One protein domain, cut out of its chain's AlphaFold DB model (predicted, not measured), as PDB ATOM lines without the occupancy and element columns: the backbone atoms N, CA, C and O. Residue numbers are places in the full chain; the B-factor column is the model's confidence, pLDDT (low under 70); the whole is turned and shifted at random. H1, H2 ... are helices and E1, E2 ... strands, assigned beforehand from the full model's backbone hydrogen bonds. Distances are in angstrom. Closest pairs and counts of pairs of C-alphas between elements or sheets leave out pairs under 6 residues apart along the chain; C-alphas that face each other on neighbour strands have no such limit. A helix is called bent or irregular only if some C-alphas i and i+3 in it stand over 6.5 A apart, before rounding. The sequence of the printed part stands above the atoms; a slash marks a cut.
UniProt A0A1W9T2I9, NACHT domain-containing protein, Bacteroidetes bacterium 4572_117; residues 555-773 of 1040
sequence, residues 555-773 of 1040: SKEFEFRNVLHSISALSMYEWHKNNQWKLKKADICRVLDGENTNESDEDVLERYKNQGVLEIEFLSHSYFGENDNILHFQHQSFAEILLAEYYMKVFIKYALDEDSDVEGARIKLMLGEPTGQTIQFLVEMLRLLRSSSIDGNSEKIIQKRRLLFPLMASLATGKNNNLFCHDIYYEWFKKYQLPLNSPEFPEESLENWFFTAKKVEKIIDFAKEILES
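Overview. This is residues 555 to 773 of the 1040 residues of the protein "NACHT domain-containing protein" of Bacteroidetes bacterium 4572_117 (UniProt A0A1W9T2I9). H5 runs through the middle of a body of crossed helices, with H1, H7, H8 and H11 packed around it and H6 folded back along part of it; H9 and H10 are on H8. Across H1 from H5 sits a smaller side group made of H2, H3, H4 and the hairpin E1-E2. The printed part has 219 residues with eleven named helices and two strands, in the order H1 H2 H3 H4 E1 E2 H5 H6 H7 H8 H9 H10 H11; the class is mostly helix, and the one sheet, E1 - E2, is antiparallel. It is compact, with a radius of gyration of the C-alphas of 17.6 A and spans of 51 by 46 by 31 A.

Arrangement. Start at H1, residues 555 to 578, whose residues 563 to 570 alone touch H2, residues 585 to 593; the closest C-alphas, of Ile 567 and Ile 588, are 6.2 A apart. H3, residues 601 to 608, touches H2, closest at C-alphas 586 and 601, 5.4 A. H4, residues 619 to 622, touches no helix. Next find the hairpin of E1, residues 624 to 627, and E2, residues 630 to 633, with N 625 and O 632 at 2.7 A, within hydrogen-bond range. H5, residues 636 to 656, touches H1, closest at C-alphas 643 and 568, 5.2 A. H6, residues 662 to 669, forms a helical hairpin with H5 at a shallow tilt of 6 degrees, closest at C-alphas 665 and 650, 6.3 A. H7, residues 676 to 692, touches H5 at a steep tilt of 47 degrees, closest at C-alphas 678 and 640, 4.5 A. H8, residues 699 to 715, is irregular, with C-alphas 707 and 710 7.3 A apart; its residues 710 to 714 alone touch H1, closest at C-alphas 714 and 558, 4.6 A. H9, residues 726 to 731, only just touches H8, with 3 pairs of C-alphas within 8 A, the closest 728 and 715 at 7.2 A. H10, residues 747 to 751, touches H8, closest at C-alphas 750 and 702, 6.0 A. H11, residues 757 to 772, is about perpendicular to H5 at 85 degrees, and they touch, closest at C-alphas 763 and 655, 5.1 A. Every O i to N i+4 pair is within hydrogen-bond range in H1, H2, H3, H5, H6, H7, H9, H10 and H11, and 11 of 13 are in H8; H4 is too short for one.

Along the chain. Find C-alpha 555 at (20.684, 24.627, 47.115); from there H1 runs 35.2 A. H5 starts at C-alpha 636, (18.800, 15.191, 22.647), and runs 30.4 A; H8 runs 24.5 A, H7 23.9 A and H11 22.7 A, ending at C-alpha 772, (-7.719, 34.957, 24.599).

Size, cuts and confidence. The C-alphas farthest apart, of Ser 600 and Ser 698, are 53.5 A apart. The printed part has no cut, and the link from H9 to H10, residues 732 to 746, is long. Mean pLDDT of the printed part is 83.7, with values under 70 at, among others, residues 612 to 636.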
ATOM      1  N   SER A 555      20.771  23.239  47.588       82.31
ATOM      2  CA  SER A 555      20.684  24.627  47.115       82.31
ATOM      3  C   SER A 555      21.394  24.786  45.772       82.31
ATOM      4  O   SER A 555      20.820  25.318  44.822       82.31
ATOM      5  N   LYS A 556      22.623  24.275  45.668       80.19
ATOM      6  CA  LYS A 556      23.393  24.274  44.423       80.19
ATOM      7  C   LYS A 556      22.730  23.421  43.339       80.19
ATOM      8  O   LYS A 556      22.732  23.833  42.182       80.19
ATOM      9  N   GLU A 557      22.115  22.288  43.691       81.94
ATOM     10  CA  GLU A 557      21.345  21.463  42.744       81.94
ATOM     11  C   GLU A 557      20.262  22.294  42.028       81.94
ATOM     12  O   GLU A 557      20.170  22.288  40.795       81.94
ATOM     13  N   PHE A 558      19.478  23.069  42.783       87.44
ATOM     14  CA  PHE A 558      18.404  23.896  42.225       87.44
ATOM     15  C   PHE A 558      18.935  25.064  41.382       87.44
ATOM     16  O   PHE A 558      18.348  25.389  40.346       87.44
ATOM     17  N   GLU A 559      20.071  25.655  41.768       86.00
ATOM     18  CA  GLU A 559      20.773  26.665  40.965       86.00
ATOM     19  C   GLU A 559      21.226  26.101  39.610       86.00
ATOM     20  O   GLU A 559      21.000  26.725  38.570       86.00
ATOM     21  N   PHE A 560      21.813  24.902  39.592       81.88
ATOM     22  CA  PHE A 560      22.232  24.246  38.351       81.88
ATOM     23  C   PHE A 560      21.048  23.887  37.464       81.88
ATOM     24  O   PHE A 560      21.113  24.047  36.243       81.88
ATOM     25  N   ARG A 561      19.932  23.468  38.064       86.75
ATOM     26  CA  ARG A 561      18.703  23.190  37.322       86.75
ATOM     27  C   ARG A 561      18.185  24.440  36.599       86.75
ATOM     28  O   ARG A 561      17.735  24.339  35.460       86.75
ATOM     29  N   ASN A 562      18.327  25.633  37.182       89.06
ATOM     30  CA  ASN A 562      17.987  26.901  36.519       89.06
ATOM     31  C   ASN A 562      18.886  27.226  35.317       89.06
ATOM     32  O   ASN A 562      18.389  27.663  34.273       89.06
ATOM     33  N   VAL A 563      20.187  26.948  35.430       85.81
ATOM     34  CA  VAL A 563      21.121  27.084  34.306       85.81
ATOM     35  C   VAL A 563      20.738  26.125  33.174       85.81
ATOM     36  O   VAL A 563      20.617  26.552  32.029       85.81
ATOM     37  N   LEU A 564      20.443  24.860  33.488       85.31
ATOM     38  CA  LEU A 564      20.022  23.849  32.510       85.31
ATOM     39  C   LEU A 564      18.775  24.258  31.711       85.31
ATOM     40  O   LEU A 564      18.757  24.095  30.491       85.31
ATOM     41  N   HIS A 565      17.759  24.825  32.368       88.81
ATOM     42  CA  HIS A 565      16.559  25.335  31.692       88.81
ATOM     43  C   HIS A 565      16.859  26.514  30.755       88.81
ATOM     44  O   HIS A 565      16.279  26.628  29.677       88.81
ATOM     45  N   SER A 566      17.773  27.399  31.155       86.56
ATOM     46  CA  SER A 566      18.189  28.536  30.325       86.56
ATOM     47  C   SER A 566      18.946  28.060  29.082       86.56
ATOM     48  O   SER A 566      18.710  28.542  27.973       86.56
ATOM     49  N   ILE A 567      19.804  27.052  29.251       84.19
ATOM     50  CA  ILE A 567      20.548  26.425  28.159       84.19
ATOM     51  C   ILE A 567      19.603  25.686  27.198       84.19
ATOM     52  O   ILE A 567      19.754  25.823  25.982       84.19
ATOM     53  N   SER A 568      18.614  24.933  27.698       86.94
ATOM     54  CA  SER A 568      17.644  24.233  26.841       86.94
ATOM     55  C   SER A 568      16.786  25.212  26.029       86.94
ATOM     56  O   SER A 568      16.607  25.007  24.826       86.94
ATOM     57  N   ALA A 569      16.348  26.320  26.637       89.56
ATOM     58  CA  ALA A 569      15.611  27.377  25.949       89.56
ATOM     59  C   ALA A 569      16.443  28.053  24.842       89.56
ATOM     60  O   ALA A 569      15.972  28.197  23.711       89.56
ATOM     61  N   LEU A 570      17.703  28.405  25.129       86.81
ATOM     62  CA  LEU A 570      18.620  28.969  24.130       86.81
ATOM     63  C   LEU A 570      18.879  27.994  22.977       86.81
ATOM     64  O   LEU A 570      18.931  28.383  21.812       86.81
ATOM     65  N   SER A 571      19.018  26.713  23.300       81.56
ATOM     66  CA  SER A 571      19.259  25.667  22.309       81.56
ATOM     67  C   SER A 571      18.116  25.499  21.337       81.56
ATOM     68  O   SER A 571      18.344  25.348  20.141       81.56
ATOM     69  N   MET A 572      16.891  25.577  21.848       85.38
ATOM     70  CA  MET A 572      15.695  25.550  21.028       85.38
ATOM     71  C   MET A 572      15.679  26.712  20.023       85.38
ATOM     72  O   MET A 572      15.448  26.508  18.827       85.38
ATOM     73  N   TYR A 573      16.020  27.912  20.496       84.81
ATOM     74  CA  TYR A 573      16.130  29.106  19.663       84.81
ATOM     75  C   TYR A 573      17.225  28.982  18.581       84.81
ATOM     76  O   TYR A 573      16.975  29.253  17.402       84.81
ATOM     77  N   GLU A 574      18.434  28.533  18.940       78.56
ATOM     78  CA  GLU A 574      19.546  28.388  17.984       78.56
ATOM     79  C   GLU A 574      19.332  27.233  16.985       78.56
ATOM     80  O   GLU A 574      19.698  27.356  15.808       78.56
ATOM     81  N   TRP A 575      18.663  26.149  17.398       75.25
ATOM     82  CA  TRP A 575      18.276  25.048  16.510       75.25
ATOM     83  C   TRP A 575      17.415  25.537  15.341       75.25
ATOM     84  O   TRP A 575      17.711  25.230  14.183       75.25
ATOM     85  N   HIS A 576      16.399  26.361  15.615       70.31
ATOM     86  CA  HIS A 576      15.530  26.927  14.575       70.31
ATOM     87  C   HIS A 576      16.262  27.864  13.614       70.31
ATOM     88  O   HIS A 576      15.904  27.966  12.438       70.31
ATOM     89  N   LYS A 577      17.318  28.521  14.092       68.25
ATOM     90  CA  LYS A 577      18.094  29.485  13.313       68.25
ATOM     91  C   LYS A 577      19.063  28.818  12.339       68.25
ATOM     92  O   LYS A 577      19.096  29.212  11.175       68.25
ATOM     93  N   ASN A 578      19.840  27.835  12.800       62.66
ATOM     94  CA  ASN A 578      20.983  27.295  12.050       62.66
ATOM     95  C   ASN A 578      21.030  25.759  11.959       62.66
ATOM     96  O   ASN A 578      21.979  25.233  11.379       62.66
ATOM     97  N   ASN A 579      20.038  25.028  12.486       55.84
ATOM     98  CA  ASN A 579      20.031  23.557  12.516       55.84
ATOM     99  C   ASN A 579      21.241  22.959  13.271       55.84
ATOM    100  O   ASN A 579      21.681  21.844  12.986       55.84
ATOM    101  N   GLN A 580      21.817  23.715  14.214       58.44
ATOM    102  CA  GLN A 580      22.967  23.292  15.014       58.44
ATOM    103  C   GLN A 580      22.694  23.550  16.493       58.44
ATOM    104  O   GLN A 580      22.388  24.670  16.886       58.44
ATOM    105  N   TRP A 581      22.863  22.515  17.315       63.25
ATOM    106  CA  TRP A 581      22.798  22.581  18.778       63.25
ATOM    107  C   TRP A 581      24.115  23.114  19.363       63.25
ATOM    108  O   TRP A 581      24.709  22.477  20.226       63.25
ATOM    109  N   LYS A 582      24.626  24.229  18.832       68.12
ATOM    110  CA  LYS A 582      25.891  24.842  19.260       68.12
ATOM    111  C   LYS A 582      25.605  26.107  20.057       68.12
ATOM    112  O   LYS A 582      24.943  27.009  19.554       68.12
ATOM    113  N   LEU A 583      26.131  26.174  21.272       75.88
ATOM    114  CA  LEU A 583      25.834  27.215  22.250       75.88
ATOM    115  C   LEU A 583      27.116  27.873  22.718       75.88
ATOM    116  O   LEU A 583      27.942  27.226  23.351       75.88
ATOM    117  N   LYS A 584      27.288  29.165  22.461       79.44
ATOM    118  CA  LYS A 584      28.427  29.878  23.036       79.44
ATOM    119  C   LYS A 584      28.211  30.090  24.532       79.44
ATOM    120  O   LYS A 584      27.131  30.520  24.937       79.44
ATOM    121  N   LYS A 585      29.256  29.904  25.343       78.69
ATOM    122  CA  LYS A 585      29.224  30.228  26.784       78.69
ATOM    123  C   LYS A 585      28.782  31.673  27.055       78.69
ATOM    124  O   LYS A 585      27.982  31.910  27.955       78.69
ATOM    125  N   ALA A 586      29.230  32.620  26.230       81.50
ATOM    126  CA  ALA A 586      28.826  34.023  26.335       81.50
ATOM    127  C   ALA A 586      27.316  34.224  26.099       81.50
ATOM    128  O   ALA A 586      26.680  35.003  26.801       81.50
ATOM    129  N   ASP A 587      26.711  33.482  25.163       83.19
ATOM    130  CA  ASP A 587      25.270  33.573  24.895       83.19
ATOM    131  C   ASP A 587      24.438  32.968  26.032       83.19
ATOM    132  O   ASP A 587      23.383  33.498  26.366       83.19
ATOM    133  N   ILE A 588      24.934  31.912  26.683       82.44
ATOM    134  CA  ILE A 588      24.301  31.346  27.886       82.44
ATOM    135  C   ILE A 588      24.274  32.380  29.010       82.44
ATOM    136  O   ILE A 588      23.229  32.588  29.620       82.44
ATOM    137  N   CYS A 589      25.395  33.065  29.240       83.44
ATOM    138  CA  CYS A 589      25.481  34.136  30.231       83.44
ATOM    139  C   CYS A 589      24.476  35.258  29.928       83.44
ATOM    140  O   CYS A 589      23.683  35.609  30.790       83.44
ATOM    141  N   ARG A 590      24.391  35.709  28.669       84.94
ATOM    142  CA  ARG A 590      23.392  36.709  28.241       84.94
ATOM    143  C   ARG A 590      21.949  36.251  28.462       84.94
ATOM    144  O   ARG A 590      21.081  37.056  28.782       84.94
ATOM    145  N   VAL A 591      21.659  34.959  28.294       85.00
ATOM    146  CA  VAL A 591      20.323  34.415  28.592       85.00
ATOM    147  C   VAL A 591      20.037  34.431  30.091       85.00
ATOM    148  O   VAL A 591      18.892  34.684  30.468       85.00
ATOM    149  N   LEU A 592      21.049  34.205  30.933       83.69
ATOM    150  CA  LEU A 592      20.939  34.340  32.387       83.69
ATOM    151  C   LEU A 592      20.764  35.800  32.817       83.69
ATOM    152  O   LEU A 592      19.998  36.043  33.741       83.69
ATOM    153  N   ASP A 593      21.374  36.760  32.122       78.62
ATOM    154  CA  ASP A 593      21.117  38.193  32.331       78.62
ATOM    155  C   ASP A 593      19.697  38.598  31.889       78.62
ATOM    156  O   ASP A 593      19.097  39.522  32.429       78.62
ATOM    157  N   GLY A 594      19.137  37.891  30.902       73.00
ATOM    158  CA  GLY A 594      17.794  38.133  30.374       73.00
ATOM    159  C   GLY A 594      17.711  39.245  29.323       73.00
ATOM    160  O   GLY A 594      16.649  39.409  28.716       73.00
ATOM    161  N   GLU A 595      18.811  39.950  29.051       69.56
ATOM    162  CA  GLU A 595      18.933  40.981  28.018       69.56
ATOM    163  C   GLU A 595      20.329  40.996  27.374       69.56
ATOM    164  O   GLU A 595      21.313  40.547  27.957       69.56
ATOM    165  N   ASN A 596      20.425  41.512  26.142       67.44
ATOM    166  CA  ASN A 596      21.712  41.709  25.477       67.44
ATOM    167  C   ASN A 596      22.177  43.159  25.664       67.44
ATOM    168  O   ASN A 596      21.684  44.076  25.009       67.44
ATOM    169  N   THR A 597      23.166  43.336  26.526       69.12
ATOM    170  CA  THR A 597      23.826  44.601  26.890       69.12
ATOM    171  C   THR A 597      24.793  45.135  25.820       69.12
ATOM    172  O   THR A 597      25.413  46.177  26.020       69.12
ATOM    173  N   ASN A 598      24.919  44.463  24.664       71.00
ATOM    174  CA  ASN A 598      25.923  44.716  23.614       71.00
ATOM    175  C   ASN A 598      27.385  44.563  24.079       71.00
ATOM    176  O   ASN A 598      28.297  45.048  23.408       71.00
ATOM    177  N   GLU A 599      27.615  43.883  25.202       80.12
ATOM    178  CA  GLU A 599      28.950  43.519  25.684       80.12
ATOM    179  C   GLU A 599      29.632  42.517  24.736       80.12
ATOM    180  O   GLU A 599      28.972  41.650  24.137       80.12
ATOM    181  N   SER A 600      30.960  42.615  24.603       84.44
ATOM    182  CA  SER A 600      31.730  41.649  23.812       84.44
ATOM    183  C   SER A 600      31.689  40.256  24.456       84.44
ATOM    184  O   SER A 600      31.377  40.117  25.638       84.44
ATOM    185  N   ASP A 601      31.978  39.201  23.680       83.69
ATOM    186  CA  ASP A 601      32.038  37.832  24.221       83.69
ATOM    187  C   ASP A 601      33.056  37.741  25.382       83.69
ATOM    188  O   ASP A 601      32.788  37.054  26.358       83.69
ATOM    189  N   GLU A 602      34.173  38.476  25.326       83.56
ATOM    190  CA  GLU A 602      35.196  38.502  26.384       83.56
ATOM    191  C   GLU A 602      34.709  39.204  27.663       83.56
ATOM    192  O   GLU A 602      34.906  38.678  28.759       83.56
ATOM    193  N   ASP A 603      34.014  40.341  27.537       83.88
ATOM    194  CA  ASP A 603      33.531  41.122  28.689       83.88
ATOM    195  C   ASP A 603      32.485  40.349  29.507       83.88
ATOM    196  O   ASP A 603      32.546  40.301  30.740       83.88
ATOM    197  N   VAL A 604      31.539  39.697  28.817       83.94
ATOM    198  CA  VAL A 604      30.501  38.877  29.464       83.94
ATOM    199  C   VAL A 604      31.136  37.701  30.204       83.94
ATOM    200  O   VAL A 604      30.749  37.395  31.332       83.94
ATOM    201  N   LEU A 605      32.128  37.047  29.595       83.12
ATOM    202  CA  LEU A 605      32.823  35.934  30.235       83.12
ATOM    203  C   LEU A 605      33.620  36.407  31.466       83.12
ATOM    204  O   LEU A 605      33.536  35.797  32.529       83.12
ATOM    205  N   GLU A 606      34.325  37.535  31.413       82.56
ATOM    206  CA  GLU A 606      35.055  38.007  32.599       82.56
ATOM    207  C   GLU A 606      34.103  38.336  33.771       82.56
ATOM    208  O   GLU A 606      34.417  38.026  34.924       82.56
ATOM    209  N   ARG A 607      32.887  38.845  33.500       84.38
ATOM    210  CA  ARG A 607      31.853  39.087  34.531       84.38
ATOM    211  C   ARG A 607      31.388  37.811  35.242       84.38
ATOM    212  O   ARG A 607      31.071  37.844  36.436       84.38
ATOM    213  N   TYR A 608      31.326  36.695  34.523       78.31
ATOM    214  CA  TYR A 608      30.802  35.424  35.032       78.31
ATOM    215  C   TYR A 608      31.872  34.475  35.593       78.31
ATOM    216  O   TYR A 608      31.530  33.448  36.185       78.31
ATOM    217  N   LYS A 609      33.155  34.837  35.484       75.25
ATOM    218  CA  LYS A 609      34.313  34.029  35.902       75.25
ATOM    219  C   LYS A 609      34.240  33.527  37.344       75.25
ATOM    220  O   LYS A 609      34.497  32.360  37.584       75.25
ATOM    221  N   ASN A 610      33.787  34.368  38.274       69.06
ATOM    222  CA  ASN A 610      33.690  34.025  39.702       69.06
ATOM    223  C   ASN A 610      32.276  33.602  40.142       69.06
ATOM    224  O   ASN A 610      32.003  33.506  41.337       69.06
ATOM    225  N   GLN A 611      31.344  33.409  39.203       70.38
ATOM    226  CA  GLN A 611      29.952  33.059  39.519       70.38
ATOM    227  C   GLN A 611      29.690  31.546  39.478       70.38
ATOM    228  O   GLN A 611      28.557  31.115  39.700       70.38
ATOM    229  N   GLY A 612      30.715  30.741  39.173       63.31
ATOM    230  CA  GLY A 612      30.598  29.292  38.982       63.31
ATOM    231  C   GLY A 612      29.809  28.893  37.728       63.31
ATOM    232  O   GLY A 612      29.495  27.723  37.557       63.31
ATOM    233  N   VAL A 613      29.465  29.854  36.855       67.06
ATOM    234  CA  VAL A 613      28.706  29.629  35.606       67.06
ATOM    235  C   VAL A 613      29.626  29.312  34.418       67.06
ATOM    236  O   VAL A 613      29.219  28.661  33.460       67.06
ATOM    237  N   LEU A 614      30.888  29.744  34.470       60.41
ATOM    238  CA  LEU A 614      31.879  29.450  33.423       60.41
ATOM    239  C   LEU A 614      32.727  28.220  33.720       60.41
ATOM    240  O   LEU A 614      33.175  27.550  32.790       60.41
ATOM    241  N   GLU A 615      32.883  27.923  35.008       54.53
ATOM    242  CA  GLU A 615      33.564  26.757  35.570       54.53
ATOM    243  C   GLU A 615      32.668  25.507  35.578       54.53
ATOM    244  O   GLU A 615      32.983  24.540  36.264       54.53
ATOM    245  N   ILE A 616      31.524  25.511  34.871       54.16
ATOM    246  CA  ILE A 616      30.572  24.390  34.892       54.16
ATOM    247  C   ILE A 616      31.120  23.184  34.098       54.16
ATOM    248  O   ILE A 616      30.595  22.792  33.057       54.16
ATOM    249  N   GLU A 617      32.167  22.556  34.620       47.03
ATOM    250  CA  GLU A 617      32.730  21.285  34.158       47.03
ATOM    251  C   GLU A 617      31.806  20.095  34.456       47.03
ATOM    252  O   GLU A 617      31.920  19.053  33.818       47.03
ATOM    253  N   PHE A 618      30.804  20.252  35.332       46.22
ATOM    254  CA  PHE A 618      29.748  19.247  35.496       46.22
ATOM    255  C   PHE A 618      28.947  19.019  34.192       46.22
ATOM    256  O   PHE A 618      28.491  17.912  33.889       46.22
ATOM    257  N   LEU A 619      28.780  20.063  33.378       49.25
ATOM    258  CA  LEU A 619      27.961  19.996  32.174       49.25
ATOM    259  C   LEU A 619      28.682  19.331  30.998       49.25
ATOM    260  O   LEU A 619      27.990  18.767  30.159       49.25
ATOM    261  N   SER A 620      30.017  19.317  30.947       45.91
ATOM    262  CA  SER A 620      30.801  18.874  29.777       45.91
ATOM    263  C   SER A 620      30.949  17.347  29.618       45.91
ATOM    264  O   SER A 620      31.384  16.870  28.563       45.91
ATOM    265  N   HIS A 621      30.551  16.559  30.624       44.41
ATOM    266  CA  HIS A 621      30.617  15.094  30.556       44.41
ATOM    267  C   HIS A 621      29.268  14.376  30.712       44.41
ATOM    268  O   HIS A 621      29.143  13.276  30.176       44.41
ATOM    269  N   SER A 622      28.256  14.973  31.362       49.72
ATOM    270  CA  SER A 622      26.946  14.323  31.593       49.72
ATOM    271  C   SER A 622      25.815  14.791  30.667       49.72
ATOM    272  O   SER A 622      24.921  14.006  30.358       49.72
ATOM    273  N   TYR A 623      25.833  16.051  30.214       58.28
ATOM    274  CA  TYR A 623      24.741  16.631  29.412       58.28
ATOM    275  C   TYR A 623      25.214  17.287  28.116       58.28
ATOM    276  O   TYR A 623      24.516  17.212  27.103       58.28
ATOM    277  N   PHE A 624      26.394  17.902  28.134       59.50
ATOM    278  CA  PHE A 624      26.969  18.696  27.055       59.50
ATOM    279  C   PHE A 624      28.372  18.210  26.718       59.50
ATOM    280  O   PHE A 624      29.025  17.623  27.558       59.50
ATOM    281  N   GLY A 625      28.832  18.366  25.485       55.19
ATOM    282  CA  GLY A 625      30.251  18.368  25.151       55.19
ATOM    283  C   GLY A 625      30.695  19.808  24.921       55.19
ATOM    284  O   GLY A 625      29.881  20.647  24.536       55.19
ATOM    285  N   GLU A 626      31.972  20.100  25.151       60.97
ATOM    286  CA  GLU A 626      32.552  21.431  24.956       60.97
ATOM    287  C   GLU A 626      33.671  21.394  23.909       60.97
ATOM    288  O   GLU A 626      34.492  20.478  23.914       60.97
ATOM    289  N   ASN A 627      33.700  22.393  23.023       55.91
ATOM    290  CA  ASN A 627      34.836  22.687  22.151       55.91
ATOM    291  C   ASN A 627      34.917  24.205  21.899       55.91
ATOM    292  O   ASN A 627      33.911  24.795  21.513       55.91
ATOM    293  N   ASP A 628      36.069  24.841  22.125       62.59
ATOM    294  CA  ASP A 628      36.309  26.274  21.864       62.59
ATOM    295  C   ASP A 628      35.212  27.230  22.400       62.59
ATOM    296  O   ASP A 628      34.682  28.068  21.669       62.59
ATOM    297  N   ASN A 629      34.829  27.107  23.681       65.31
ATOM    298  CA  ASN A 629      33.729  27.862  24.318       65.31
ATOM    299  C   ASN A 629      32.330  27.633  23.706       65.31
ATOM    300  O   ASN A 629      31.394  28.395  23.986       65.31
ATOM    301  N   ILE A 630      32.165  26.590  22.887       68.38
ATOM    302  CA  ILE A 630      30.894  26.150  22.315       68.38
ATOM    303  C   ILE A 630      30.466  24.837  22.981       68.38
ATOM    304  O   ILE A 630      31.140  23.812  22.873       68.38
ATOM    305  N   LEU A 631      29.304  24.857  23.629       69.75
ATOM    306  CA  LEU A 631      28.636  23.689  24.187       69.75
ATOM    307  C   LEU A 631      27.679  23.063  23.167       69.75
ATOM    308  O   LEU A 631      27.049  23.763  22.375       69.75
ATOM    309  N   HIS A 632      27.534  21.744  23.213       63.69
ATOM    310  CA  HIS A 632      26.513  21.002  22.474       63.69
ATOM    311  C   HIS A 632      25.912  19.915  23.352       63.69
ATOM    312  O   HIS A 632      26.649  19.268  24.083       63.69
ATOM    313  N   PHE A 633      24.603  19.671  23.296       64.69
ATOM    314  CA  PHE A 633      24.006  18.566  24.054       64.69
ATOM    315  C   PHE A 633      24.561  17.215  23.571       64.69
ATOM    316  O   PHE A 633      24.466  16.889  22.389       64.69
ATOM    317  N   GLN A 634      25.075  16.383  24.481       55.88
ATOM    318  CA  GLN A 634      25.452  14.995  24.165       55.88
ATOM    319  C   GLN A 634      24.207  14.128  23.895       55.88
ATOM    320  O   GLN A 634      24.258  13.111  23.190       55.88
ATOM    321  N   HIS A 635      23.063  14.536  24.457       62.97
ATOM    322  CA  HIS A 635      21.828  13.762  24.531       62.97
ATOM    323  C   HIS A 635      20.606  14.639  24.221       62.97
ATOM    324  O   HIS A 635      20.200  15.469  25.033       62.97
ATOM    325  N   GLN A 636      19.972  14.416  23.067       69.12
ATOM    326  CA  GLN A 636      18.800  15.191  22.647       69.12
ATOM    327  C   GLN A 636      17.626  15.057  23.629       69.12
ATOM    328  O   GLN A 636      17.031  16.061  23.997       69.12
ATOM    329  N   SER A 637      17.335  13.854  24.130       71.81
ATOM    330  CA  SER A 637      16.200  13.649  25.043       71.81
ATOM    331  C   SER A 637      16.328  14.410  26.362       71.81
ATOM    332  O   SER A 637      15.304  14.790  26.920       71.81
ATOM    333  N   PHE A 638      17.553  14.689  26.839       76.69
ATOM    334  CA  PHE A 638      17.751  15.561  28.004       76.69
ATOM    335  C   PHE A 638      17.488  17.029  27.671       76.69
ATOM    336  O   PHE A 638      16.862  17.719  28.470       76.69
ATOM    337  N   ALA A 639      17.884  17.497  26.486       79.38
ATOM    338  CA  ALA A 639      17.502  18.830  26.022       79.38
ATOM    339  C   ALA A 639      15.972  18.976  25.953       79.38
ATOM    340  O   ALA A 639      15.425  19.974  26.410       79.38
ATOM    341  N   GLU A 640      15.289  17.955  25.433       86.25
ATOM    342  CA  GLU A 640      13.836  17.938  25.234       86.25
ATOM    343  C   GLU A 640      13.053  17.932  26.552       86.25
ATOM    344  O   GLU A 640      12.111  18.704  26.709       86.25
ATOM    345  N   ILE A 641      13.440  17.114  27.536       89.38
ATOM    346  CA  ILE A 641      12.791  17.131  28.858       89.38
ATOM    347  C   ILE A 641      13.108  18.406  29.650       89.38
ATOM    348  O   ILE A 641      12.203  18.963  30.264       89.38
ATOM    349  N   LEU A 642      14.337  18.937  29.585       91.12
ATOM    350  CA  LEU A 642      14.679  20.219  30.217       91.12
ATOM    351  C   LEU A 642      13.925  21.388  29.571       91.12
ATOM    352  O   LEU A 642      13.571  22.353  30.245       91.12
ATOM    353  N   LEU A 643      13.679  21.335  28.260       93.69
ATOM    354  CA  LEU A 643      12.841  22.312  27.565       93.69
ATOM    355  C   LEU A 643      11.368  22.178  27.982       93.69
ATOM    356  O   LEU A 643      10.691  23.182  28.190       93.69
ATOM    357  N   ALA A 644      10.876  20.950  28.157       96.31
ATOM    358  CA  ALA A 644       9.539  20.710  28.688       96.31
ATOM    359  C   ALA A 644       9.385  21.262  30.120       96.31
ATOM    360  O   ALA A 644       8.364  21.876  30.432       96.31
ATOM    361  N   GLU A 645      10.404  21.110  30.972       95.69
ATOM    362  CA  GLU A 645      10.425  21.708  32.310       95.69
ATOM    363  C   GLU A 645      10.422  23.231  32.241       95.69
ATOM    364  O   GLU A 645       9.644  23.869  32.946       95.69
ATOM    365  N   TYR A 646      11.223  23.817  31.347       96.62
ATOM    366  CA  TYR A 646      11.211  25.258  31.105       96.62
ATOM    367  C   TYR A 646       9.806  25.762  30.735       96.62
ATOM    368  O   TYR A 646       9.323  26.703  31.365       96.62
ATOM    369  N   TYR A 647       9.112  25.124  29.782       97.88
ATOM    370  CA  TYR A 647       7.746  25.526  29.420       97.88
ATOM    371  C   TYR A 647       6.804  25.459  30.622       97.88
ATOM    372  O   TYR A 647       6.099  26.424  30.909       97.88
ATOM    373  N   MET A 648       6.841  24.357  31.372       97.38
ATOM    374  CA  MET A 648       6.034  24.192  32.580       97.38
ATOM    375  C   MET A 648       6.331  25.277  33.629       97.38
ATOM    376  O   MET A 648       5.400  25.814  34.227       97.38
ATOM    377  N   LYS A 649       7.603  25.663  33.815       95.69
ATOM    378  CA  LYS A 649       8.007  26.758  34.715       95.69
ATOM    379  C   LYS A 649       7.432  28.102  34.299       95.69
ATOM    380  O   LYS A 649       7.007  28.849  35.175       95.69
ATOM    381  N   VAL A 650       7.403  28.412  33.001       96.88
ATOM    382  CA  VAL A 650       6.799  29.658  32.504       96.88
ATOM    383  C   VAL A 650       5.319  29.708  32.886       96.88
ATOM    384  O   VAL A 650       4.899  30.676  33.515       96.88
ATOM    385  N   PHE A 651       4.551  28.651  32.606       97.81
ATOM    386  CA  PHE A 651       3.135  28.601  32.986       97.81
ATOM    387  C   PHE A 651       2.930  28.724  34.497       97.81
ATOM    388  O   PHE A 651       2.083  29.494  34.928       97.81
ATOM    389  N   ILE A 652       3.719  28.017  35.311       96.81
ATOM    390  CA  ILE A 652       3.589  28.080  36.772       96.81
ATOM    391  C   ILE A 652       3.917  29.479  37.302       96.81
ATOM    392  O   ILE A 652       3.143  30.023  38.080       96.81
ATOM    393  N   LYS A 653       5.049  30.065  36.892       95.31
ATOM    394  CA  LYS A 653       5.489  31.380  37.370       95.31
ATOM    395  C   LYS A 653       4.420  32.439  37.106       95.31
ATOM    396  O   LYS A 653       3.988  33.118  38.030       95.31
ATOM    397  N   TYR A 654       3.999  32.566  35.848       96.69
ATOM    398  CA  TYR A 654       3.079  33.629  35.454       96.69
ATOM    399  C   TYR A 654       1.625  33.343  35.857       96.69
ATOM    400  O   TYR A 654       0.866  34.284  36.021       96.69
ATOM    401  N   ALA A 655       1.226  32.094  36.105       96.62
ATOM    402  CA  ALA A 655      -0.108  31.819  36.649       96.62
ATOM    403  C   ALA A 655      -0.241  32.123  38.152       96.62
ATOM    404  O   ALA A 655      -1.358  32.222  38.665       96.62
ATOM    405  N   LEU A 656       0.874  32.158  38.889       94.81
ATOM    406  CA  LEU A 656       0.851  32.223  40.349       94.81
ATOM    407  C   LEU A 656       1.257  33.576  40.924       94.81
ATOM    408  O   LEU A 656       0.616  33.999  41.882       94.81
ATOM    409  N   ASP A 657       2.276  34.234  40.367       91.31
ATOM    410  CA  ASP A 657       2.696  35.559  40.838       91.31
ATOM    411  C   ASP A 657       1.602  36.605  40.539       91.31
ATOM    412  O   ASP A 657       1.079  36.653  39.432       91.31
ATOM    413  N   GLU A 658       1.259  37.450  41.518       77.75
ATOM    414  CA  GLU A 658       0.139  38.407  41.406       77.75
ATOM    415  C   GLU A 658       0.378  39.540  40.386       77.75
ATOM    416  O   GLU A 658      -0.578  40.032  39.791       77.75
ATOM    417  N   ASP A 659       1.639  39.923  40.146       73.25
ATOM    418  CA  ASP A 659       2.041  41.001  39.220       73.25
ATOM    419  C   ASP A 659       2.416  40.482  37.815       73.25
ATOM    420  O   ASP A 659       3.170  41.118  37.070       73.25
ATOM    421  N   SER A 660       1.978  39.275  37.458       76.50
ATOM    422  CA  SER A 660       2.385  38.618  36.222       76.50
ATOM    423  C   SER A 660       1.684  39.203  34.987       76.50
ATOM    424  O   SER A 660       0.478  39.435  34.954       76.50
ATOM    425  N   ASP A 661       2.461  39.428  33.925       85.12
ATOM    426  CA  ASP A 661       1.944  39.856  32.624       85.12
ATOM    427  C   ASP A 661       1.856  38.664  31.662       85.12
ATOM    428  O   ASP A 661       2.850  37.969  31.408       85.12
ATOM    429  N   VAL A 662       0.660  38.458  31.100       93.81
ATOM    430  CA  VAL A 662       0.376  37.454  30.065       93.81
ATOM    431  C   VAL A 662       1.348  37.612  28.895       93.81
ATOM    432  O   VAL A 662       1.889  36.624  28.395       93.81
ATOM    433  N   GLU A 663       1.644  38.845  28.483       93.69
ATOM    434  CA  GLU A 663       2.497  39.109  27.325       93.69
ATOM    435  C   GLU A 663       3.962  38.752  27.600       93.69
ATOM    436  O   GLU A 663       4.615  38.112  26.769       93.69
ATOM    437  N   GLY A 664       4.454  39.047  28.804       91.62
ATOM    438  CA  GLY A 664       5.758  38.586  29.277       91.62
ATOM    439  C   GLY A 664       5.925  37.062  29.217       91.62
ATOM    440  O   GLY A 664       6.983  36.572  28.806       91.62
ATOM    441  N   ALA A 665       4.888  36.292  29.567       94.44
ATOM    442  CA  ALA A 665       4.919  34.832  29.460       94.44
ATOM    443  C   ALA A 665       4.967  34.364  28.005       94.44
ATOM    444  O   ALA A 665       5.794  33.522  27.647       94.44
ATOM    445  N   ARG A 666       4.121  34.947  27.150       95.19
ATOM    446  CA  ARG A 666       4.032  34.596  25.728       95.19
ATOM    447  C   ARG A 666       5.355  34.805  25.001       95.19
ATOM    448  O   ARG A 666       5.805  33.908  24.290       95.19
ATOM    449  N   ILE A 667       6.053  35.906  25.286       91.81
ATOM    450  CA  ILE A 667       7.406  36.163  24.765       91.81
ATOM    451  C   ILE A 667       8.385  35.051  25.180       91.81
ATOM    452  O   ILE A 667       9.210  34.621  24.376       91.81
ATOM    453  N   LYS A 668       8.294  34.547  26.418       92.00
ATOM    454  CA  LYS A 668       9.171  33.473  26.923       92.00
ATOM    455  C   LYS A 668       8.836  32.086  26.363       92.00
ATOM    456  O   LYS A 668       9.722  31.232  26.371       92.00
ATOM    457  N   LEU A 669       7.608  31.861  25.889       93.81
ATOM    458  CA  LEU A 669       7.176  30.615  25.241       93.81
ATOM    459  C   LEU A 669       7.568  30.552  23.753       93.81
ATOM    460  O   LEU A 669       7.696  29.461  23.195       93.81
ATOM    461  N   MET A 670       7.799  31.698  23.107       89.81
ATOM    462  CA  MET A 670       8.179  31.773  21.694       89.81
ATOM    463  C   MET A 670       9.652  31.423  21.437       89.81
ATOM    464  O   MET A 670      10.483  32.289  21.167       89.81
ATOM    465  N   LEU A 671       9.972  30.129  21.469       88.12
ATOM    466  CA  LEU A 671      11.329  29.614  21.218       88.12
ATOM    467  C   LEU A 671      11.482  28.876  19.874       88.12
ATOM    468  O   LEU A 671      12.601  28.592  19.455       88.12
ATOM    469  N   GLY A 672      10.368  28.584  19.193       85.75
ATOM    470  CA  GLY A 672      10.291  27.793  17.957       85.75
ATOM    471  C   GLY A 672       9.457  26.514  18.127       85.75
ATOM    472  O   GLY A 672       8.997  26.221  19.224       85.75
ATOM    473  N   GLU A 673       9.246  25.742  17.053       85.62
ATOM    474  CA  GLU A 673       8.452  24.495  17.070       85.62
ATOM    475  C   GLU A 673       9.095  23.386  17.918       85.62
ATOM    476  O   GLU A 673      10.119  22.841  17.491       85.62
ATOM    477  N   PRO A 674       8.540  23.025  19.088       89.62
ATOM    478  CA  PRO A 674       9.105  21.969  19.922       89.62
ATOM    479  C   PRO A 674       9.002  20.600  19.245       89.62
ATOM    480  O   PRO A 674       8.075  20.327  18.480       89.62
ATOM    481  N   THR A 675       9.934  19.704  19.574       84.38
ATOM    482  CA  THR A 675       9.864  18.311  19.120       84.38
ATOM    483  C   THR A 675       8.709  17.578  19.805       84.38
ATOM    484  O   THR A 675       8.308  17.891  20.925       84.38
ATOM    485  N   GLY A 676       8.195  16.533  19.169       83.12
ATOM    486  CA  GLY A 676       7.109  15.716  19.720       83.12
ATOM    487  C   GLY A 676       7.504  15.004  21.005       83.12
ATOM    488  O   GLY A 676       6.660  14.817  21.872       83.12
ATOM    489  N   GLN A 677       8.790  14.683  21.170       82.69
ATOM    490  CA  GLN A 677       9.315  14.137  22.417       82.69
ATOM    491  C   GLN A 677       9.287  15.185  23.544       82.69
ATOM    492  O   GLN A 677       8.871  14.861  24.653       82.69
ATOM    493  N   THR A 678       9.635  16.449  23.255       91.81
ATOM    494  CA  THR A 678       9.461  17.575  24.199       91.81
ATOM    495  C   THR A 678       7.997  17.700  24.623       91.81
ATOM    496  O   THR A 678       7.694  17.780  25.812       91.81
ATOM    497  N   ILE A 679       7.072  17.666  23.658       95.06
ATOM    498  CA  ILE A 679       5.631  17.757  23.924       95.06
ATOM    499  C   ILE A 679       5.137  16.564  24.744       95.06
ATOM    500  O   ILE A 679       4.374  16.753  25.687       95.06
ATOM    501  N   GLN A 680       5.600  15.349  24.451       90.69
ATOM    502  CA  GLN A 680       5.260  14.170  25.245       90.69
ATOM    503  C   GLN A 680       5.733  14.312  26.697       90.69
ATOM    504  O   GLN A 680       4.946  14.067  27.611       90.69
ATOM    505  N   PHE A 681       6.978  14.747  26.922       92.88
ATOM    506  CA  PHE A 681       7.478  15.003  28.275       92.88
ATOM    507  C   PHE A 681       6.646  16.072  28.991       92.88
ATOM    508  O   PHE A 681       6.269  15.871  30.144       92.88
ATOM    509  N   LEU A 682       6.287  17.163  28.307       96.75
ATOM    510  CA  LEU A 682       5.427  18.207  28.866       96.75
ATOM    511  C   LEU A 682       4.050  17.649  29.266       96.75
ATOM    512  O   LEU A 682       3.601  17.875  30.386       96.75
ATOM    513  N   VAL A 683       3.403  16.864  28.399       95.19
ATOM    514  CA  VAL A 683       2.114  16.206  28.686       95.19
ATOM    515  C   VAL A 683       2.209  15.292  29.910       95.19
ATOM    516  O   VAL A 683       1.341  15.332  30.785       95.19
ATOM    517  N   GLU A 684       3.248  14.458  29.986       92.31
ATOM    518  CA  GLU A 684       3.454  13.536  31.106       92.31
ATOM    519  C   GLU A 684       3.711  14.291  32.422       92.31
ATOM    520  O   GLU A 684       3.141  13.924  33.452       92.31
ATOM    521  N   MET A 685       4.465  15.393  32.390       94.31
ATOM    522  CA  MET A 685       4.700  16.241  33.566       94.31
ATOM    523  C   MET A 685       3.463  17.023  34.011       94.31
ATOM    524  O   MET A 685       3.210  17.122  35.208       94.31
ATOM    525  N   LEU A 686       2.641  17.526  33.087       96.62
ATOM    526  CA  LEU A 686       1.373  18.183  33.424       96.62
ATOM    527  C   LEU A 686       0.397  17.200  34.091       96.62
ATOM    528  O   LEU A 686      -0.236  17.525  35.097       96.62
ATOM    529  N   ARG A 687       0.326  15.958  33.594       93.81
ATOM    530  CA  ARG A 687      -0.435  14.880  34.252       93.81
ATOM    531  C   ARG A 687       0.135  14.551  35.631       93.81
ATOM    532  O   ARG A 687      -0.632  14.344  36.576       93.81
ATOM    533  N   LEU A 688       1.463  14.524  35.759       92.94
ATOM    534  CA  LEU A 688       2.137  14.321  37.037       92.94
ATOM    535  C   LEU A 688       1.769  15.431  38.030       92.94
ATOM    536  O   LEU A 688       1.334  15.100  39.132       92.94
ATOM    537  N   LEU A 689       1.818  16.703  37.613       95.19
ATOM    538  CA  LEU A 689       1.415  17.870  38.404       95.19
ATOM    539  C   LEU A 689      -0.027  17.754  38.890       95.19
ATOM    540  O   LEU A 689      -0.252  17.774  40.102       95.19
ATOM    541  N   ARG A 690      -0.984  17.535  37.974       93.88
ATOM    542  CA  ARG A 690      -2.405  17.339  38.315       93.88
ATOM    543  C   ARG A 690      -2.561  16.233  39.356       93.88
ATOM    544  O   ARG A 690      -3.230  16.414  40.366       93.88
ATOM    545  N   SER A 691      -1.881  15.105  39.167       90.81
ATOM    546  CA  SER A 691      -1.983  13.977  40.095       90.81
ATOM    547  C   SER A 691      -1.234  14.163  41.424       90.81
ATOM    548  O   SER A 691      -1.572  13.493  42.396       90.81
ATOM    549  N   SER A 692      -0.233  15.048  41.477       92.38
ATOM    550  CA  SER A 692       0.476  15.430  42.711       92.38
ATOM    551  C   SER A 692      -0.352  16.369  43.593       92.38
ATOM    552  O   SER A 692      -0.119  16.429  44.802       92.38
ATOM    553  N   SER A 693      -1.328  17.054  42.981       92.50
ATOM    554  CA  SER A 693      -2.210  18.031  43.626       92.50
ATOM    555  C   SER A 693      -3.438  17.446  44.321       92.50
ATOM    556  O   SER A 693      -4.232  18.186  44.894       92.50
ATOM    557  N   ILE A 694      -3.593  16.119  44.262       90.12
ATOM    558  CA  ILE A 694      -4.646  15.395  44.973       90.12
ATOM    559  C   ILE A 694      -4.352  15.456  46.476       90.12
ATOM    560  O   ILE A 694      -3.222  15.189  46.902       90.12
ATOM    561  N   ASP A 695      -5.380  15.772  47.262       83.62
ATOM    562  CA  ASP A 695      -5.291  15.823  48.719       83.62
ATOM    563  C   ASP A 695      -4.980  14.439  49.315       83.62
ATOM    564  O   ASP A 695      -5.491  13.405  48.874       83.62
ATOM    565  N   GLY A 696      -4.131  14.422  50.346       85.56
ATOM    566  CA  GLY A 696      -3.701  13.215  51.059       85.56
ATOM    567  C   GLY A 696      -2.217  12.874  50.892       85.56
ATOM    568  O   GLY A 696      -1.526  13.396  50.018       85.56
ATOM    569  N   ASN A 697      -1.739  11.962  51.746       85.19
ATOM    570  CA  ASN A 697      -0.319  11.597  51.887       85.19
ATOM    571  C   ASN A 697      -0.072  10.101  51.632       85.19
ATOM    572  O   ASN A 697       0.723   9.460  52.312       85.19
ATOM    573  N   SER A 698      -0.772   9.507  50.658       86.19
ATOM    574  CA  SER A 698      -0.441   8.135  50.247       86.19
ATOM    575  C   SER A 698       0.996   8.068  49.717       86.19
ATOM    576  O   SER A 698       1.454   9.005  49.060       86.19
ATOM    577  N   GLU A 699       1.684   6.941  49.926       80.69
ATOM    578  CA  GLU A 699       3.066   6.738  49.460       80.69
ATOM    579  C   GLU A 699       3.217   7.075  47.965       80.69
ATOM    580  O   GLU A 699       4.133   7.790  47.562       80.69
ATOM    581  N   LYS A 700       2.240   6.675  47.141       79.25
ATOM    582  CA  LYS A 700       2.226   6.969  45.703       79.25
ATOM    583  C   LYS A 700       2.153   8.469  45.389       79.25
ATOM    584  O   LYS A 700       2.739   8.904  44.402       79.25
ATOM    585  N   ILE A 701       1.423   9.258  46.179       86.44
ATOM    586  CA  ILE A 701       1.339  10.716  45.997       86.44
ATOM    587  C   ILE A 701       2.654  11.374  46.426       86.44
ATOM    588  O   ILE A 701       3.190  12.192  45.679       86.44
ATOM    589  N   ILE A 702       3.218  10.971  47.565       87.19
ATOM    590  CA  ILE A 702       4.496  11.502  48.061       87.19
ATOM    591  C   ILE A 702       5.631  11.241  47.064       87.19
ATOM    592  O   ILE A 702       6.405  12.152  46.777       87.19
ATOM    593  N   GLN A 703       5.688  10.057  46.446       82.25
ATOM    594  CA  GLN A 703       6.688   9.766  45.409       82.25
ATOM    595  C   GLN A 703       6.551  10.681  44.182       82.25
ATOM    596  O   GLN A 703       7.543  11.177  43.652       82.25
ATOM    597  N   LYS A 704       5.323  10.992  43.751       86.69
ATOM    598  CA  LYS A 704       5.092  11.938  42.645       86.69
ATOM    599  C   LYS A 704       5.557  13.350  42.987       86.69
ATOM    600  O   LYS A 704       6.173  14.006  42.150       86.69
ATOM    601  N   ARG A 705       5.281  13.807  44.212       91.25
ATOM    602  CA  ARG A 705       5.742  15.108  44.720       91.25
ATOM    603  C   ARG A 705       7.270  15.152  44.805       91.25
ATOM    604  O   ARG A 705       7.870  16.128  44.373       91.25
ATOM    605  N   ARG A 706       7.901  14.057  45.244       88.62
ATOM    606  CA  ARG A 706       9.362  13.888  45.297       88.62
ATOM    607  C   ARG A 706      10.022  14.042  43.924       88.62
ATOM    608  O   ARG A 706      11.050  14.700  43.830       88.62
ATOM    609  N   LEU A 707       9.424  13.505  42.857       88.44
ATOM    610  CA  LEU A 707       9.941  13.678  41.490       88.44
ATOM    611  C   LEU A 707       9.897  15.133  41.010       88.44
ATOM    612  O   LEU A 707      10.831  15.582  40.348       88.44
ATOM    613  N   LEU A 708       8.822  15.859  41.339       92.06
ATOM    614  CA  LEU A 708       8.639  17.263  40.959       92.06
ATOM    615  C   LEU A 708       9.398  18.239  41.867       92.06
ATOM    616  O   LEU A 708       9.551  19.401  41.496       92.06
ATOM    617  N   PHE A 709       9.863  17.799  43.039       92.69
ATOM    618  CA  PHE A 709      10.452  18.681  44.045       92.69
ATOM    619  C   PHE A 709      11.597  19.543  43.491       92.69
ATOM    620  O   PHE A 709      11.500  20.761  43.641       92.69
ATOM    621  N   PRO A 710      12.615  19.007  42.782       91.50
ATOM    622  CA  PRO A 710      13.711  19.838  42.273       91.50
ATOM    623  C   PRO A 710      13.256  20.885  41.256       91.50
ATOM    624  O   PRO A 710      13.727  22.022  41.281       91.50
ATOM    625  N   LEU A 711      12.283  20.546  40.403       93.00
ATOM    626  CA  LEU A 711      11.684  21.496  39.467       93.00
ATOM    627  C   LEU A 711      11.010  22.655  40.217       93.00
ATOM    628  O   LEU A 711      11.263  23.820  39.900       93.00
ATOM    629  N   MET A 712      10.210  22.356  41.243       94.44
ATOM    630  CA  MET A 712       9.491  23.374  42.024       94.44
ATOM    631  C   MET A 712      10.425  24.199  42.911       94.44
ATOM    632  O   MET A 712      10.316  25.422  42.956       94.44
ATOM    633  N   ALA A 713      11.396  23.564  43.558       93.75
ATOM    634  CA  ALA A 713      12.424  24.247  44.333       93.75
ATOM    635  C   ALA A 713      13.283  25.165  43.447       93.75
ATOM    636  O   ALA A 713      13.636  26.274  43.854       93.75
ATOM    637  N   SER A 714      13.540  24.774  42.193       94.06
ATOM    638  CA  SER A 714      14.239  25.633  41.235       94.06
ATOM    639  C   SER A 714      13.447  26.900  40.877       94.06
ATOM    640  O   SER A 714      14.070  27.933  40.659       94.06
ATOM    641  N   LEU A 715      12.101  26.881  40.874       94.44
ATOM    642  CA  LEU A 715      11.268  28.097  40.741       94.44
ATOM    643  C   LEU A 715      11.414  29.036  41.947       94.44
ATOM    644  O   LEU A 715      11.347  30.249  41.780       94.44
ATOM    645  N   ALA A 716      11.647  28.484  43.138       94.44
ATOM    646  CA  ALA A 716      11.836  29.227  44.384       94.44
ATOM    647  C   ALA A 716      13.304  29.586  44.681       94.44
ATOM    648  O   ALA A 716      13.609  30.122  45.746       94.44
ATOM    649  N   THR A 717      14.227  29.296  43.764       92.69
ATOM    650  CA  THR A 717      15.657  29.599  43.915       92.69
ATOM    651  C   THR A 717      16.005  30.806  43.055       92.69
ATOM    652  O   THR A 717      15.835  30.753  41.841       92.69
ATOM    653  N   GLY A 718      16.454  31.908  43.663       87.06
ATOM    654  CA  GLY A 718      16.642  33.189  42.957       87.06
ATOM    655  C   GLY A 718      17.865  33.250  42.039       87.06
ATOM    656  O   GLY A 718      17.852  33.947  41.028       87.06
ATOM    657  N   LYS A 719      18.930  32.514  42.358       85.81
ATOM    658  CA  LYS A 719      20.177  32.573  41.590       85.81
ATOM    659  C   LYS A 719      20.024  31.883  40.229       85.81
ATOM    660  O   LYS A 719      19.459  30.792  40.134       85.81
ATOM    661  N   ASN A 720      20.540  32.543  39.187       85.19
ATOM    662  CA  ASN A 720      20.467  32.122  37.781       85.19
ATOM    663  C   ASN A 720      19.032  31.881  37.269       85.19
ATOM    664  O   ASN A 720      18.835  31.085  36.354       85.19
ATOM    665  N   ASN A 721      18.022  32.528  37.865       88.56
ATOM    666  CA  ASN A 721      16.618  32.215  37.617       88.56
ATOM    667  C   ASN A 721      15.791  33.417  37.148       88.56
ATOM    668  O   ASN A 721      15.170  34.123  37.940       88.56
ATOM    669  N   ASN A 722      15.655  33.557  35.833       86.44
ATOM    670  CA  ASN A 722      14.777  34.566  35.224       86.44
ATOM    671  C   ASN A 722      13.277  34.223  35.325       86.44
ATOM    672  O   ASN A 722      12.405  34.988  34.890       86.44
ATOM    673  N   LEU A 723      12.958  33.066  35.907       91.44
ATOM    674  CA  LEU A 723      11.607  32.579  36.155       91.44
ATOM    675  C   LEU A 723      11.347  32.350  37.651       91.44
ATOM    676  O   LEU A 723      10.569  31.469  38.007       91.44
ATOM    677  N   PHE A 724      11.994  33.125  38.527       93.31
ATOM    678  CA  PHE A 724      11.711  33.085  39.960       93.31
ATOM    679  C   PHE A 724      10.232  33.371  40.236       93.31
ATOM    680  O   PHE A 724       9.676  34.310  39.664       93.31
ATOM    681  N   CYS A 725       9.619  32.551  41.089       94.50
ATOM    682  CA  CYS A 725       8.221  32.664  41.496       94.50
ATOM    683  C   CYS A 725       8.150  33.023  42.983       94.50
ATOM    684  O   CYS A 725       8.559  32.241  43.851       94.50
ATOM    685  N   HIS A 726       7.632  34.216  43.265       94.06
ATOM    686  CA  HIS A 726       7.521  34.754  44.618       94.06
ATOM    687  C   HIS A 726       6.529  33.945  45.450       94.06
ATOM    688  O   HIS A 726       6.813  33.640  46.610       94.06
ATOM    689  N   ASP A 727       5.418  33.537  44.836       93.81
ATOM    690  CA  ASP A 727       4.347  32.782  45.487       93.81
ATOM    691  C   ASP A 727       4.876  31.455  46.058       93.81
ATOM    692  O   ASP A 727       4.746  31.176  47.251       93.81
ATOM    693  N   ILE A 728       5.579  30.666  45.236       94.44
ATOM    694  CA  ILE A 728       6.168  29.384  45.658       94.44
ATOM    695  C   ILE A 728       7.225  29.603  46.745       94.44
ATOM    696  O   ILE A 728       7.286  28.843  47.717       94.44
ATOM    697  N   TYR A 729       8.064  30.634  46.601       94.50
ATOM    698  CA  TYR A 729       9.107  30.918  47.579       94.50
ATOM    699  C   TYR A 729       8.523  31.257  48.954       94.50
ATOM    700  O   TYR A 729       8.883  30.615  49.943       94.50
ATOM    701  N   TYR A 730       7.617  32.233  49.034       93.81
ATOM    702  CA  TYR A 730       7.101  32.726  50.312       93.81
ATOM    703  C   TYR A 730       6.042  31.810  50.936       93.81
ATOM    704  O   TYR A 730       6.042  31.634  52.159       93.81
ATOM    705  N   GLU A 731       5.159  31.203  50.140       93.12
ATOM    706  CA  GLU A 731       4.081  30.362  50.669       93.12
ATOM    707  C   GLU A 731       4.519  28.923  50.968       93.12
ATOM    708  O   GLU A 731       3.874  28.266  51.790       93.12
ATOM    709  N   TRP A 732       5.602  28.426  50.360       94.00
ATOM    710  CA  TRP A 732       6.042  27.037  50.528       94.00
ATOM    711  C   TRP A 732       7.524  26.912  50.856       94.00
ATOM    712  O   TRP A 732       7.864  26.555  51.980       94.00
ATOM    713  N   PHE A 733       8.414  27.226  49.916       92.75
ATOM    714  CA  PHE A 733       9.815  26.805  50.003       92.75
ATOM    715  C   PHE A 733      10.561  27.410  51.203       92.75
ATOM    716  O   PHE A 733      11.254  26.698  51.923       92.75
ATOM    717  N   LYS A 734      10.353  28.703  51.490       92.44
ATOM    718  CA  LYS A 734      10.995  29.427  52.604       92.44
ATOM    719  C   LYS A 734      10.648  28.859  53.988       92.44
ATOM    720  O   LYS A 734      11.377  29.111  54.945       92.44
ATOM    721  N   LYS A 735       9.534  28.128  54.119       92.44
ATOM    722  CA  LYS A 735       9.074  27.568  55.401       92.44
ATOM    723  C   LYS A 735       9.900  26.364  55.851       92.44
ATOM    724  O   LYS A 735       9.875  26.041  57.034       92.44
ATOM    725  N   TYR A 736      10.632  25.728  54.938       88.88
ATOM    726  CA  TYR A 736      11.382  24.507  55.209       88.88
ATOM    727  C   TYR A 736      12.882  24.779  55.150       88.88
ATOM    728  O   TYR A 736      13.378  25.437  54.238       88.88
ATOM    729  N   GLN A 737      13.620  24.262  56.130       82.38
ATOM    730  CA  GLN A 737      15.078  24.307  56.102       82.38
ATOM    731  C   GLN A 737      15.601  23.114  55.307       82.38
ATOM    732  O   GLN A 737      15.241  21.970  55.588       82.38
ATOM    733  N   LEU A 738      16.454  23.382  54.318       83.06
ATOM    734  CA  LEU A 738      17.146  22.324  53.594       83.06
ATOM    735  C   LEU A 738      18.198  21.689  54.516       83.06
ATOM    736  O   LEU A 738      18.983  22.419  55.131       83.06
ATOM    737  N   PRO A 739      18.235  20.353  54.629       75.81
ATOM    738  CA  PRO A 739      19.229  19.683  55.449       75.81
ATOM    739  C   PRO A 739      20.638  19.891  54.875       75.81
ATOM    740  O   PRO A 739      20.884  19.723  53.680       75.81
ATOM    741  N   LEU A 740      21.579  20.264  55.747       69.75
ATOM    742  CA  LEU A 740      22.983  20.458  55.381       69.75
ATOM    743  C   LEU A 740      23.598  19.117  54.962       69.75
ATOM    744  O   LEU A 740      23.534  18.149  55.718       69.75
ATOM    745  N   ASN A 741      24.221  19.079  53.782       67.88
ATOM    746  CA  ASN A 741      24.911  17.905  53.229       67.88
ATOM    747  C   ASN A 741      24.042  16.635  53.109       67.88
ATOM    748  O   ASN A 741      24.581  15.529  53.108       67.88
ATOM    749  N   SER A 742      22.714  16.768  53.012       69.81
ATOM    750  CA  SER A 742      21.814  15.636  52.762       69.81
ATOM    751  C   SER A 742      21.158  15.755  51.386       69.81
ATOM    752  O   SER A 742      20.712  16.843  51.019       69.81
ATOM    753  N   PRO A 743      21.052  14.644  50.636       66.69
ATOM    754  CA  PRO A 743      20.332  14.599  49.371       66.69
ATOM    755  C   PRO A 743      18.810  14.434  49.541       66.69
ATOM    756  O   PRO A 743      18.096  14.321  48.545       66.69
ATOM    757  N   GLU A 744      18.314  14.334  50.777       77.12
ATOM    758  CA  GLU A 744      16.902  14.084  51.067       77.12
ATOM    759  C   GLU A 744      16.109  15.384  51.214       77.12
ATOM    760  O   GLU A 744      16.521  16.323  51.897       77.12
ATOM    761  N   PHE A 745      14.929  15.426  50.597       85.62
ATOM    762  CA  PHE A 745      14.006  16.546  50.755       85.62
ATOM    763  C   PHE A 745      13.282  16.458  52.108       85.62
ATOM    764  O   PHE A 745      12.950  15.350  52.536       85.62
ATOM    765  N   PRO A 746      12.955  17.591  52.756       87.25
ATOM    766  CA  PRO A 746      12.190  17.580  54.002       87.25
ATOM    767  C   PRO A 746      10.835  16.872  53.830       87.25
ATOM    768  O   PRO A 746      10.030  17.297  53.000       87.25
ATOM    769  N   GLU A 747      10.544  15.824  54.608       86.75
ATOM    770  CA  GLU A 747       9.290  15.056  54.469       86.75
ATOM    771  C   GLU A 747       8.047  15.939  54.634       86.75
ATOM    772  O   GLU A 747       7.139  15.892  53.804       86.75
ATOM    773  N   GLU A 748       8.060  16.847  55.615       89.88
ATOM    774  CA  GLU A 748       6.971  17.804  55.851       89.88
ATOM    775  C   GLU A 748       6.667  18.686  54.631       89.88
ATOM    776  O   GLU A 748       5.527  19.109  54.453       89.88
ATOM    777  N   SER A 749       7.663  18.966  53.782       91.50
ATOM    778  CA  SER A 749       7.480  19.767  52.562       91.50
ATOM    779  C   SER A 749       6.805  18.983  51.431       91.50
ATOM    780  O   SER A 749       6.151  19.577  50.571       91.50
ATOM    781  N   LEU A 750       6.938  17.650  51.445       91.94
ATOM    782  CA  LEU A 750       6.256  16.732  50.532       91.94
ATOM    783  C   LEU A 750       4.832  16.432  51.011       91.94
ATOM    784  O   LEU A 750       3.934  16.259  50.190       91.94
ATOM    785  N   GLU A 751       4.609  16.373  52.322       91.25
ATOM    786  CA  GLU A 751       3.276  16.220  52.909       91.25
ATOM    787  C   GLU A 751       2.442  17.495  52.745       91.25
ATOM    788  O   GLU A 751       1.322  17.444  52.236       91.25
ATOM    789  N   ASN A 752       3.020  18.651  53.078       90.88
ATOM    790  CA  ASN A 752       2.405  19.969  52.911       90.88
ATOM    791  C   ASN A 752       2.733  20.548  51.530       90.88
ATOM    792  O   ASN A 752       3.389  21.583  51.384       90.88
ATOM    793  N   TRP A 753       2.301  19.831  50.498       94.06
ATOM    794  CA  TRP A 753       2.585  20.184  49.115       94.06
ATOM    795  C   TRP A 753       1.882  21.472  48.691       94.06
ATOM    796  O   TRP A 753       0.684  21.645  48.904       94.06
ATOM    797  N   PHE A 754       2.622  22.362  48.034       91.88
ATOM    798  CA  PHE A 754       2.110  23.667  47.618       91.88
ATOM    799  C   PHE A 754       1.009  23.600  46.552       91.88
ATOM    800  O   PHE A 754       0.051  24.374  46.581       91.88
ATOM    801  N   PHE A 755       1.148  22.693  45.584       91.62
ATOM    802  CA  PHE A 755       0.221  22.622  44.462       91.62
ATOM    803  C   PHE A 755      -1.031  21.858  44.866       91.62
ATOM    804  O   PHE A 755      -1.032  20.634  44.878       91.62
ATOM    805  N   THR A 756      -2.097  22.592  45.157       93.12
ATOM    806  CA  THR A 756      -3.453  22.063  45.352       93.12
ATOM    807  C   THR A 756      -4.256  22.149  44.054       93.12
ATOM    808  O   THR A 756      -3.844  22.829  43.106       93.12
ATOM    809  N   ALA A 757      -5.438  21.527  44.014       92.88
ATOM    810  CA  ALA A 757      -6.366  21.657  42.886       92.88
ATOM    811  C   ALA A 757      -6.625  23.131  42.498       92.88
ATOM    812  O   ALA A 757      -6.640  23.464  41.316       92.88
ATOM    813  N   LYS A 758      -6.703  24.035  43.486       94.94
ATOM    814  CA  LYS A 758      -6.874  25.482  43.272       94.94
ATOM    815  C   LYS A 758      -5.679  26.133  42.561       94.94
ATOM    816  O   LYS A 758      -5.862  27.003  41.717       94.94
ATOM    817  N   LYS A 759      -4.442  25.746  42.895       95.25
ATOM    818  CA  LYS A 759      -3.244  26.272  42.209       95.25
ATOM    819  C   LYS A 759      -3.150  25.721  40.777       95.25
ATOM    820  O   LYS A 759      -2.718  26.444  39.888       95.25
ATOM    821  N   VAL A 760      -3.601  24.485  40.534       96.69
ATOM    822  CA  VAL A 760      -3.730  23.931  39.170       96.69
ATOM    823  C   VAL A 760      -4.792  24.683  38.365       96.69
ATOM    824  O   VAL A 760      -4.563  24.977  37.196       96.69
ATOM    825  N   GLU A 761      -5.913  25.053  38.985       96.81
ATOM    826  CA  GLU A 761      -6.958  25.863  38.348       96.81
ATOM    827  C   GLU A 761      -6.436  27.230  37.886       96.81
ATOM    828  O   GLU A 761      -6.663  27.589  36.734       96.81
ATOM    829  N   LYS A 762      -5.617  27.917  38.698       96.69
ATOM    830  CA  LYS A 762      -4.938  29.156  38.267       96.69
ATOM    831  C   LYS A 762      -4.115  28.970  36.982       96.69
ATOM    832  O   LYS A 762      -4.133  29.833  36.113       96.69
ATOM    833  N   ILE A 763      -3.413  27.842  36.832       97.75
ATOM    834  CA  ILE A 763      -2.623  27.544  35.620       97.75
ATOM    835  C   ILE A 763      -3.534  27.318  34.406       97.75
ATOM    836  O   ILE A 763      -3.203  27.739  33.298       97.75
ATOM    837  N   ILE A 764      -4.680  26.661  34.604       97.94
ATOM    838  CA  ILE A 764      -5.683  26.444  33.552       97.94
ATOM    839  C   ILE A 764      -6.272  27.781  33.095       97.94
ATOM    840  O   ILE A 764      -6.381  28.019  31.892       97.94
ATOM    841  N   ASP A 765      -6.628  28.651  34.037       96.81
ATOM    842  CA  ASP A 765      -7.195  29.962  33.728       96.81
ATOM    843  C   ASP A 765      -6.156  30.862  33.036       96.81
ATOM    844  O   ASP A 765      -6.464  31.476  32.017       96.81
ATOM    845  N   PHE A 766      -4.890  30.817  33.458       97.31
ATOM    846  CA  PHE A 766      -3.800  31.513  32.770       97.31
ATOM    847  C   PHE A 766      -3.571  31.011  31.330       97.31
ATOM    848  O   PHE A 766      -3.341  31.791  30.405       97.31
ATOM    849  N   ALA A 767      -3.678  29.700  31.091       97.75
ATOM    850  CA  ALA A 767      -3.608  29.151  29.736       97.75
ATOM    851  C   ALA A 767      -4.761  29.658  28.846       97.75
ATOM    852  O   ALA A 767      -4.569  29.903  27.652       97.75
ATOM    853  N   LYS A 768      -5.949  29.855  29.426       97.06
ATOM    854  CA  LYS A 768      -7.070  30.503  28.741       97.06
ATOM    855  C   LYS A 768      -6.761  31.969  28.427       97.06
ATOM    856  O   LYS A 768      -6.996  32.385  27.297       97.06
ATOM    857  N   GLU A 769      -6.198  32.727  29.365       95.88
ATOM    858  CA  GLU A 769      -5.824  34.133  29.143       95.88
ATOM    859  C   GLU A 769      -4.824  34.295  27.986       95.88
ATOM    860  O   GLU A 769      -4.987  35.183  27.150       95.88
ATOM    861  N   ILE A 770      -3.836  33.397  27.871       96.38
ATOM    862  CA  ILE A 770      -2.905  33.383  26.729       96.38
ATOM    863  C   ILE A 770      -3.650  33.168  25.404       96.38
ATOM    864  O   ILE A 770      -3.377  33.867  24.424       96.38
ATOM    865  N   LEU A 771      -4.581  32.209  25.357       95.44
ATOM    866  CA  LEU A 771      -5.379  31.946  24.156       95.44
ATOM    867  C   LEU A 771      -6.276  33.126  23.784       95.44
ATOM    868  O   LEU A 771      -6.440  33.411  22.600       95.44
ATOM    869  N   GLU A 772      -6.829  33.811  24.783       94.25
ATOM    870  CA  GLU A 772      -7.719  34.957  24.599       94.25
ATOM    871  C   GLU A 772      -6.987  36.280  24.334       94.25
ATOM    872  O   GLU A 772      -7.630  37.286  24.012       94.25
ATOM    873  N   SER A 773      -5.652  36.288  24.406       93.31
ATOM    874  CA  SER A 773      -4.866  37.481  24.113       93.31
ATOM    875  C   SER A 773      -4.949  37.885  22.635       93.31
ATOM    876  O   SER A 773      -4.834  37.072  21.710       93.31
TER     877      SER A 773